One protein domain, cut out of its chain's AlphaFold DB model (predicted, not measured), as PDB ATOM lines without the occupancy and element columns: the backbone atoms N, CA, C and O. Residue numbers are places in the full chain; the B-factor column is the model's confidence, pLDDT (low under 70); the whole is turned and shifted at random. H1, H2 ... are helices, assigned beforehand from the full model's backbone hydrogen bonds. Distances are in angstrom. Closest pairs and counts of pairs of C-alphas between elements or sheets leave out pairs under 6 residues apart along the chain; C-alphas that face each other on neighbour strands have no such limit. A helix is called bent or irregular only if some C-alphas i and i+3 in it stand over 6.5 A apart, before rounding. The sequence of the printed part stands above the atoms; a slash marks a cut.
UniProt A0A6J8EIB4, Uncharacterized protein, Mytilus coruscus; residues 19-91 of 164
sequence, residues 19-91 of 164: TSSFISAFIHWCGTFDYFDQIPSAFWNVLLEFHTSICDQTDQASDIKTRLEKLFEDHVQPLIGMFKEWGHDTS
ATOM      1  N   THR A  19      24.246 201.950  20.649       65.56
ATOM      2  CA  THR A  19      23.818 202.040  19.247       65.56
ATOM      3  C   THR A  19      22.740 201.012  18.906       65.56
ATOM      4  O   THR A  19      21.749 201.351  18.265       65.56
ATOM      5  N   SER A  20      22.868 199.778  19.401       75.19
ATOM      6  CA  SER A  20      21.859 198.722  19.229       75.19
ATOM      7  C   SER A  20      20.532 199.093  19.901       75.19
ATOM      8  O   SER A  20      19.456 198.896  19.334       75.19
ATOM      9  N   SER A  21      20.604 199.721  21.078       80.69
ATOM     10  CA  SER A  21      19.411 200.194  21.795       80.69
ATOM     11  C   SER A  21      18.715 201.341  21.066       80.69
ATOM     12  O   SER A  21      17.491 201.334  20.960       80.69
ATOM     13  N   PHE A  22      19.481 202.292  20.519       84.62
ATOM     14  CA  PHE A  22      18.937 203.393  19.721       84.62
ATOM     15  C   PHE A  22      18.223 202.883  18.462       84.62
ATOM     16  O   PHE A  22      17.090 203.280  18.202       84.62
ATOM     17  N   ILE A  23      18.846 201.963  17.717       86.31
ATOM     18  CA  ILE A  23      18.260 201.384  16.498       86.31
ATOM     19  C   ILE A  23      16.970 200.623  16.822       86.31
ATOM     20  O   ILE A  23      15.966 200.799  16.138       86.31
ATOM     21  N   SER A  24      16.967 199.814  17.885       87.81
ATOM     22  CA  SER A  24      15.768 199.089  18.321       87.81
ATOM     23  C   SER A  24      14.625 200.041  18.695       87.81
ATOM     24  O   SER A  24      13.490 199.858  18.254       87.81
ATOM     25  N   ALA A  25      14.931 201.106  19.443       90.25
ATOM     26  CA  ALA A  25      13.954 202.126  19.811       90.25
ATOM     27  C   ALA A  25      13.407 202.879  18.587       90.25
ATOM     28  O   ALA A  25      12.202 203.102  18.501       90.25
ATOM     29  N   PHE A  26      14.267 203.211  17.621       92.31
ATOM     30  CA  PHE A  26      13.870 203.838  16.360       92.31
ATOM     31  C   PHE A  26      12.937 202.935  15.540       92.31
ATOM     32  O   PHE A  26      11.871 203.372  15.123       92.31
ATOM     33  N   ILE A  27      13.285 201.655  15.367       91.38
ATOM     34  CA  ILE A  27      12.447 200.669  14.660       91.38
ATOM     35  C   ILE A  27      11.082 200.535  15.343       91.38
ATOM     36  O   ILE A  27      10.050 200.530  14.673       91.38
ATOM     37  N   HIS A  28      11.063 200.455  16.676       92.31
ATOM     38  CA  HIS A  28       9.820 200.407  17.441       92.31
ATOM     39  C   HIS A  28       8.975 201.672  17.236       92.31
ATOM     40  O   HIS A  28       7.765 201.582  17.028       92.31
ATOM     41  N   TRP A  29       9.600 202.851  17.268       94.56
ATOM     42  CA  TRP A  29       8.932 204.129  17.030       94.56
ATOM     43  C   TRP A  29       8.336 204.197  15.618       94.56
ATOM     44  O   TRP A  29       7.146 204.468  15.483       94.56
ATOM     45  N   CYS A  30       9.093 203.822  14.582       93.12
ATOM     46  CA  CYS A  30       8.582 203.746  13.211       93.12
ATOM     47  C   CYS A  30       7.373 202.811  13.083       93.12
ATOM     48  O   CYS A  30       6.444 203.126  12.348       93.12
ATOM     49  N   GLY A  31       7.359 201.688  13.807       90.81
ATOM     50  CA  GLY A  31       6.223 200.760  13.809       90.81
ATOM     51  C   GLY A  31       5.020 201.249  14.614       90.81
ATOM     52  O   GLY A  31       3.902 200.845  14.334       90.81
ATOM     53  N   THR A  32       5.233 202.113  15.607       92.94
ATOM     54  CA  THR A  32       4.154 202.681  16.434       92.94
ATOM     55  C   THR A  32       3.388 203.781  15.696       92.94
ATOM     56  O   THR A  32       2.201 203.969  15.940       92.94
ATOM     57  N   PHE A  33       4.071 204.509  14.811       90.75
ATOM     58  CA  PHE A  33       3.526 205.647  14.064       90.75
ATOM     59  C   PHE A  33       3.401 205.379  12.552       90.75
ATOM     60  O   PHE A  33       3.248 206.321  11.779       90.75
ATOM     61  N   ASP A  34       3.497 204.113  12.130       89.06
ATOM     62  CA  ASP A  34       3.379 203.665  10.732       89.06
ATOM     63  C   ASP A  34       4.326 204.380   9.738       89.06
ATOM     64  O   ASP A  34       4.037 204.537   8.553       89.06
ATOM     65  N   TYR A  35       5.516 204.784  10.192       91.19
ATOM     66  CA  TYR A  35       6.511 205.469   9.354       91.19
ATOM     67  C   TYR A  35       7.314 204.536   8.439       91.19
ATOM     68  O   TYR A  35       8.045 205.014   7.572       91.19
ATOM     69  N   PHE A  36       7.185 203.212   8.582       86.38
ATOM     70  CA  PHE A  36       7.882 202.265   7.702       86.38
ATOM     71  C   PHE A  36       7.486 202.404   6.232       86.38
ATOM     72  O   PHE A  36       8.335 202.195   5.368       86.38
ATOM     73  N   ASP A  37       6.249 202.815   5.953       85.94
ATOM     74  CA  ASP A  37       5.765 203.021   4.587       85.94
ATOM     75  C   ASP A  37       6.433 204.223   3.897       85.94
ATOM     76  O   ASP A  37       6.425 204.320   2.670       85.94
ATOM     77  N   GLN A  38       7.061 205.123   4.663       87.69
ATOM     78  CA  GLN A  38       7.840 206.240   4.120       87.69
ATOM     79  C   GLN A  38       9.243 205.820   3.660       87.69
ATOM     80  O   GLN A  38       9.894 206.563   2.925       87.69
ATOM     81  N   ILE A  39       9.712 204.632   4.064       89.88
ATOM     82  CA  ILE A  39      11.004 204.085   3.646       89.88
ATOM     83  C   ILE A  39      10.783 203.236   2.385       89.88
ATOM     84  O   ILE A  39      10.136 202.187   2.460       89.88
ATOM     85  N   PRO A  40      11.338 203.621   1.220       92.19
ATOM     86  CA  PRO A  40      11.115 202.894  -0.021       92.19
ATOM     87  C   PRO A  40      11.628 201.456   0.068       92.19
ATOM     88  O   PRO A  40      12.707 201.201   0.600       92.19
ATOM     89  N   SER A  41      10.932 200.515  -0.574       90.19
ATOM     90  CA  SER A  41      11.411 199.129  -0.712       90.19
ATOM     91  C   SER A  41      12.804 199.040  -1.350       90.19
ATOM     92  O   SER A  41      13.595 198.168  -0.994       90.19
ATOM     93  N   ALA A  42      13.131 199.989  -2.233       91.75
ATOM     94  CA  ALA A  42      14.451 200.135  -2.831       91.75
ATOM     95  C   ALA A  42      15.568 200.287  -1.785       91.75
ATOM     96  O   ALA A  42      16.635 199.713  -1.976       91.75
ATOM     97  N   PHE A  43      15.325 200.985  -0.669       92.75
ATOM     98  CA  PHE A  43      16.310 201.117   0.407       92.75
ATOM     99  C   PHE A  43      16.672 199.751   0.995       92.75
ATOM    100  O   PHE A  43      17.849 199.408   1.084       92.75
ATOM    101  N   TRP A  44      15.669 198.935   1.327       91.44
ATOM    102  CA  TRP A  44      15.884 197.604   1.902       91.44
ATOM    103  C   TRP A  44      16.615 196.661   0.944       91.44
ATOM    104  O   TRP A  44      17.484 195.904   1.372       91.44
ATOM    105  N   ASN A  45      16.298 196.738  -0.350       93.06
ATOM    106  CA  ASN A  45      16.968 195.940  -1.376       93.06
ATOM    107  C   ASN A  45      18.445 196.331  -1.511       93.06
ATOM    108  O   ASN A  45      19.310 195.461  -1.456       93.06
ATOM    109  N   VAL A  46      18.744 197.631  -1.606       93.12
ATOM    110  CA  VAL A  46      20.127 198.127  -1.713       93.12
ATOM    111  C   VAL A  46      20.920 197.838  -0.438       93.12
ATOM    112  O   VAL A  46      22.093 197.482  -0.509       93.12
ATOM    113  N   LEU A  47      20.291 197.925   0.736       90.75
ATOM    114  CA  LEU A  47      20.924 197.561   2.003       90.75
ATOM    115  C   LEU A  47      21.315 196.075   2.036       90.75
ATOM    116  O   LEU A  47      22.399 195.734   2.509       90.75
ATOM    117  N   LEU A  48      20.451 195.195   1.521       90.38
ATOM    118  CA  LEU A  48      20.741 193.768   1.412       90.38
ATOM    119  C   LEU A  48      21.857 193.494   0.392       90.38
ATOM    120  O   LEU A  48      22.776 192.741   0.699       90.38
ATOM    121  N   GLU A  49      21.808 194.135  -0.783       90.06
ATOM    122  CA  GLU A  49      22.874 194.079  -1.799       90.06
ATOM    123  C   GLU A  49      24.227 194.483  -1.196       90.06
ATOM    124  O   GLU A  49      25.228 193.784  -1.372       90.06
ATOM    125  N   PHE A  50      24.247 195.577  -0.432       89.06
ATOM    126  CA  PHE A  50      25.445 196.074   0.235       89.06
ATOM    127  C   PHE A  50      25.981 195.088   1.277       89.06
ATOM    128  O   PHE A  50      27.176 194.803   1.293       89.06
ATOM    129  N   HIS A  51      25.106 194.529   2.119       86.44
ATOM    130  CA  HIS A  51      25.495 193.530   3.115       86.44
ATOM    131  C   HIS A  51      26.134 192.298   2.460       86.44
ATOM    132  O   HIS A  51      27.200 191.856   2.885       86.44
ATOM    133  N   THR A  52      25.515 191.764   1.404       87.88
ATOM    134  CA  THR A  52      26.060 190.621   0.661       87.88
ATOM    135  C   THR A  52      27.412 190.960   0.028       87.88
ATOM    136  O   THR A  52      28.357 190.193   0.171       87.88
ATOM    137  N   SER A  53      27.556 192.146  -0.575       86.69
ATOM    138  CA  SER A  53      28.830 192.607  -1.148       86.69
ATOM    139  C   SER A  53      29.957 192.713  -0.110       86.69
ATOM    140  O   SER A  53      31.090 192.332  -0.411       86.69
ATOM    141  N   ILE A  54      29.662 193.156   1.122       83.50
ATOM    142  CA  ILE A  54      30.636 193.173   2.228       83.50
ATOM    143  C   ILE A  54      31.055 191.753   2.616       83.50
ATOM    144  O   ILE A  54      32.246 191.502   2.811       83.50
ATOM    145  N   CYS A  55      30.096 190.834   2.750       83.62
ATOM    146  CA  CYS A  55      30.388 189.441   3.093       83.62
ATOM    147  C   CYS A  55      31.256 188.757   2.027       83.62
ATOM    148  O   CYS A  55      32.160 188.001   2.379       83.62
ATOM    149  N   ASP A  56      31.017 189.076   0.755       84.31
ATOM    150  CA  ASP A  56      31.672 188.446  -0.391       84.31
ATOM    151  C   ASP A  56      32.948 189.185  -0.858       84.31
ATOM    152  O   ASP A  56      33.604 188.735  -1.796       84.31
ATOM    153  N   GLN A  57      33.318 190.300  -0.208       72.62
ATOM    154  CA  GLN A  57      34.496 191.133  -0.518       72.62
ATOM    155  C   GLN A  57      34.596 191.544  -2.002       72.62
ATOM    156  O   GLN A  57      35.659 191.459  -2.615       72.62
ATOM    157  N   THR A  58      33.487 191.982  -2.605       69.38
ATOM    158  CA  THR A  58      33.441 192.327  -4.038       69.38
ATOM    159  C   THR A  58      33.798 193.796  -4.324       69.38
ATOM    160  O   THR A  58      33.387 194.702  -3.601       69.38
ATOM    161  N   ASP A  59      34.498 194.060  -5.438       69.06
ATOM    162  CA  ASP A  59      34.943 195.411  -5.863       69.06
ATOM    163  C   ASP A  59      33.795 196.402  -6.181       69.06
ATOM    164  O   ASP A  59      34.020 197.604  -6.331       69.06
ATOM    165  N   GLN A  60      32.543 195.935  -6.267       68.38
ATOM    166  CA  GLN A  60      31.368 196.777  -6.551       68.38
ATOM    167  C   GLN A  60      30.822 197.530  -5.325       68.38
ATOM    168  O   GLN A  60      29.881 198.318  -5.455       68.38
ATOM    169  N   ALA A  61      31.419 197.343  -4.146       74.12
ATOM    170  CA  ALA A  61      30.941 197.926  -2.896       74.12
ATOM    171  C   ALA A  61      30.818 199.465  -2.926       74.12
ATOM    172  O   ALA A  61      29.970 200.017  -2.229       74.12
ATOM    173  N   SER A  62      31.619 200.167  -3.740       82.31
ATOM    174  CA  SER A  62      31.638 201.640  -3.801       82.31
ATOM    175  C   SER A  62      30.375 202.258  -4.434       82.31
ATOM    176  O   SER A  62      29.798 203.201  -3.883       82.31
ATOM    177  N   ASP A  63      29.894 201.709  -5.556       88.31
ATOM    178  CA  ASP A  63      28.668 202.190  -6.221       88.31
ATOM    179  C   ASP A  63      27.426 201.898  -5.366       88.31
ATOM    180  O   ASP A  63      26.605 202.781  -5.106       88.31
ATOM    181  N   ILE A  64      27.341 200.671  -4.841       88.75
ATOM    182  CA  ILE A  64      26.246 200.239  -3.965       88.75
ATOM    183  C   ILE A  64      26.201 201.114  -2.708       88.75
ATOM    184  O   ILE A  64      25.126 201.567  -2.314       88.75
ATOM    185  N   LYS A  65      27.364 201.408  -2.115       89.44
ATOM    186  CA  LYS A  65      27.480 202.318  -0.973       89.44
ATOM    187  C   LYS A  65      26.921 203.702  -1.299       89.44
ATOM    188  O   LYS A  65      26.102 204.203  -0.541       89.44
ATOM    189  N   THR A  66      27.303 204.284  -2.434       93.19
ATOM    190  CA  THR A  66      26.836 205.622  -2.845       93.19
ATOM    191  C   THR A  66      25.312 205.652  -3.021       93.19
ATOM    192  O   THR A  66      24.634 206.575  -2.567       93.19
ATOM    193  N   ARG A  67      24.739 204.611  -3.641       94.06
ATOM    194  CA  ARG A  67      23.280 204.456  -3.787       94.06
ATOM    195  C   ARG A  67      22.582 204.314  -2.431       94.06
ATOM    196  O   ARG A  67      21.518 204.899  -2.233       94.06
ATOM    197  N   LEU A  68      23.172 203.540  -1.519       93.94
ATOM    198  CA  LEU A  68      22.652 203.335  -0.170       93.94
ATOM    199  C   LEU A  68      22.665 204.634   0.639       93.94
ATOM    200  O   LEU A  68      21.657 204.958   1.259       93.94
ATOM    201  N   GLU A  69      23.777 205.371   0.608       93.94
ATOM    202  CA  GLU A  69      23.939 206.662   1.287       93.94
ATOM    203  C   GLU A  69      22.879 207.655   0.815       93.94
ATOM    204  O   GLU A  69      22.165 208.219   1.640       93.94
ATOM    205  N   LYS A  70      22.667 207.764  -0.499       94.81
ATOM    206  CA  LYS A  70      21.621 208.629  -1.049       94.81
ATOM    207  C   LYS A  70      20.220 208.260  -0.545       94.81
ATOM    208  O   LYS A  70      19.485 209.119  -0.075       94.81
ATOM    209  N   LEU A  71      19.840 206.980  -0.614       94.75
ATOM    210  CA  LEU A  71      18.520 206.535  -0.142       94.75
ATOM    211  C   LEU A  71      18.353 206.714   1.373       94.75
ATOM    212  O   LEU A  71      17.250 206.989   1.848       94.75
ATOM    213  N   PHE A  72      19.436 206.546   2.132       94.75
ATOM    214  CA  PHE A  72      19.453 206.806   3.563       94.75
ATOM    215  C   PHE A  72      19.207 208.290   3.857       94.75
ATOM    216  O   PHE A  72      18.336 208.604   4.667       94.75
ATOM    217  N   GLU A  73      19.931 209.186   3.186       94.94
ATOM    218  CA  GLU A  73      19.796 210.640   3.337       94.94
ATOM    219  C   GLU A  73      18.399 211.133   2.946       94.94
ATOM    220  O   GLU A  73      17.805 211.920   3.683       94.94
ATOM    221  N   ASP A  74      17.848 210.626   1.841       94.69
ATOM    222  CA  ASP A  74      16.556 211.067   1.310       94.69
ATOM    223  C   ASP A  74      15.366 210.601   2.175       94.69
ATOM    224  O   ASP A  74      14.369 211.316   2.290       94.69
ATOM    225  N   HIS A  75      15.443 209.412   2.791       93.69
ATOM    226  CA  HIS A  75      14.270 208.767   3.406       93.69
ATOM    227  C   HIS A  75      14.419 208.390   4.881       93.69
ATOM    228  O   HIS A  75      13.454 208.476   5.636       93.69
ATOM    229  N   VAL A  76      15.601 207.958   5.321       94.19
ATOM    230  CA  VAL A  76      15.798 207.441   6.687       94.19
ATOM    231  C   VAL A  76      16.288 208.539   7.627       94.19
ATOM    232  O   VAL A  76      15.811 208.647   8.756       94.19
ATOM    233  N   GLN A  77      17.205 209.389   7.165       94.69
ATOM    234  CA  GLN A  77      17.754 210.487   7.955       94.69
ATOM    235  C   GLN A  77      16.682 211.477   8.455       94.69
ATOM    236  O   GLN A  77      16.741 211.830   9.638       94.69
ATOM    237  N   PRO A  78      15.671 211.882   7.655       95.44
ATOM    238  CA  PRO A  78      14.594 212.744   8.145       95.44
ATOM    239  C   PRO A  78      13.778 212.083   9.262       95.44
ATOM    240  O   PRO A  78      13.484 212.725  10.269       95.44
ATOM    241  N   LEU A  79      13.486 210.782   9.141       95.88
ATOM    242  CA  LEU A  79      12.765 210.020  10.167       95.88
ATOM    243  C   LEU A  79      13.566 209.903  11.465       95.88
ATOM    244  O   LEU A  79      12.999 210.012  12.549       95.88
ATOM    245  N   ILE A  80      14.886 209.717  11.376       94.69
ATOM    246  CA  ILE A  80      15.766 209.757  12.551       94.69
ATOM    247  C   ILE A  80      15.713 211.145  13.206       94.69
ATOM    248  O   ILE A  80      15.681 211.228  14.432       94.69
ATOM    249  N   GLY A  81      15.685 212.220  12.413       94.81
ATOM    250  CA  GLY A  81      15.505 213.588  12.910       94.81
ATOM    251  C   GLY A  81      14.206 213.744  13.700       94.81
ATOM    252  O   GLY A  81      14.243 214.112  14.873       94.81
ATOM    253  N   MET A  82      13.078 213.348  13.106       95.94
ATOM    254  CA  MET A  82      11.765 213.382  13.760       95.94
ATOM    255  C   MET A  82      11.716 212.524  15.032       95.94
ATOM    256  O   MET A  82      11.156 212.939  16.046       95.94
ATOM    257  N   PHE A  83      12.328 211.338  15.009       95.81
ATOM    258  CA  PHE A  83      12.435 210.474  16.182       95.81
ATOM    259  C   PHE A  83      13.202 211.151  17.320       95.81
ATOM    260  O   PHE A  83      12.796 211.059  18.480       95.81
ATOM    261  N   LYS A  84      14.304 211.841  17.000       95.62
ATOM    262  CA  LYS A  84      15.095 212.570  17.996       95.62
ATOM    263  C   LYS A  84      14.315 213.727  18.599       95.62
ATOM    264  O   LYS A  84      14.311 213.843  19.818       95.62
ATOM    265  N   GLU A  85      13.642 214.528  17.777       96.25
ATOM    266  CA  GLU A  85      12.791 215.633  18.239       96.25
ATOM    267  C   GLU A  85      11.691 215.120  19.176       96.25
ATOM    268  O   GLU A  85      11.598 215.549  20.326       96.25
ATOM    269  N   TRP A  86      10.949 214.096  18.742       96.19
ATOM    270  CA  TRP A  86       9.939 213.436  19.570       96.19
ATOM    271  C   TRP A  86      10.523 212.910  20.890       96.19
ATOM    272  O   TRP A  86       9.939 213.091  21.962       96.19
ATOM    273  N   GLY A  87      11.688 212.261  20.834       94.94
ATOM    274  CA  GLY A  87      12.356 211.710  22.007       94.94
ATOM    275  C   GLY A  87      12.844 212.790  22.976       94.94
ATOM    276  O   GLY A  87      12.715 212.616  24.190       94.94
ATOM    277  N   HIS A  88      13.363 213.912  22.464       95.56
ATOM    278  CA  HIS A  88      13.782 215.069  23.264       95.56
ATOM    279  C   HIS A  88      12.608 215.682  24.025       95.56
ATOM    280  O   HIS A  88      12.760 215.978  25.211       95.56
ATOM    281  N   ASP A  89      11.452 215.818  23.371       95.94
ATOM    282  CA  ASP A  89      10.238 216.378  23.973       95.94
ATOM    283  C   ASP A  89       9.596 215.422  24.987       95.94
ATOM    284  O   ASP A  89       8.988 215.849  25.969       95.94
ATOM    285  N   THR A  90       9.762 214.114  24.780       94.56
ATOM    286  CA  THR A  90       9.146 213.083  25.622       94.56
ATOM    287  C   THR A  90       9.975 212.755  26.866       94.56
ATOM    288  O   THR A  90       9.417 212.396  27.905       94.56
ATOM    289  N   SER A  91      11.311 212.823  26.793       94.25
ATOM    290  CA  SER A  91      12.178 212.343  27.874       94.25
ATOM    291  C   SER A  91      13.496 213.120  27.994       94.25
ATOM    292  O   SER A  91      14.363 213.028  27.117       94.25
TER     293      SER A  91
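Overview. This is residues 19 to 91 of the 164 residues of an uncharacterized protein of Mytilus coruscus (UniProt A0A6J8EIB4). A long helix, H4, bent into a bow of two arms, makes the length of the domain, and the other three helices form a chain along one side of it. H3 folds back beside the first arm, H4a, as a helical hairpin, while H1 crosses the second arm, H4b, and the short H2 bridges from H1 towards H3. The printed part has 73 residues with four named helices in the order H1, H2, H3, H4 and no named strand, and the class is all helix. It is loose, with a radius of gyration of the C-alphas of 14.1 A and spans of 44 by 22 by 16 A.

Arrangement. H1, residues 19 to 32, is close to but not clearly touching H2, residues 35 to 38; their closest C-alphas, those of Cys 30 and Phe 36, are 5.7 A apart. H3, residues 41 to 56, is apart from H1 and from H2. H4, residues 61 to 90, was assigned as one helix by its hydrogen bonds but is bent: C-alphas 74 and 77 are 6.8 A apart. Its arms are H4a, residues 61 to 74, and H4b, residues 77 to 90, and their lines stand at a steep tilt of 47 degrees. H3 and H4a form a helical hairpin and touch with 14 pairs of C-alphas within 8 A, the closest being those of Phe 43 and Leu 71, 5.9 A apart. They run opposite ways at a shallow tilt of 30 degrees. H1 and H4b only just touch, with 3 pairs of C-alphas within 8 A, through residues 26 to 29 of H1 and 80 to 83 of H4b alone. Their closest C-alphas, those of Phe 26 and Phe 83, are 6.8 A apart, and their lines are about perpendicular at 89 degrees. H2 is close to but not clearly touching H4b, with the C-alphas of Tyr 35 and Leu 79, the closest, 7.8 A apart. In H1, H3, H4a and H4b every O i to N i+4 pair is within hydrogen-bond range; H2 is too short for such a pair.

Along the chain. H1 begins at C-alpha 19, at (23.818, 202.040, 19.247), and measures 19.9 A from first to last C-alpha. H2 measures 5.5 A. H3 measures 22.9 A and starts at C-alpha 41, at (11.411, 199.129, -0.712). H4a measures 19.9 A and H4b 19.8 A, ending at C-alpha 90, at (9.146, 213.083, 25.622).

Size, cuts and confidence. The two C-alphas farthest apart, those of Asp 59 and Thr 90, are 44.4 A apart. The printed part has no cut, and the links H1 to H2, H2 to H3 and H3 to H4 are tight. The mean pLDDT of the printed part is 89.4, with residue 19 and residues 58 to 60 under 70.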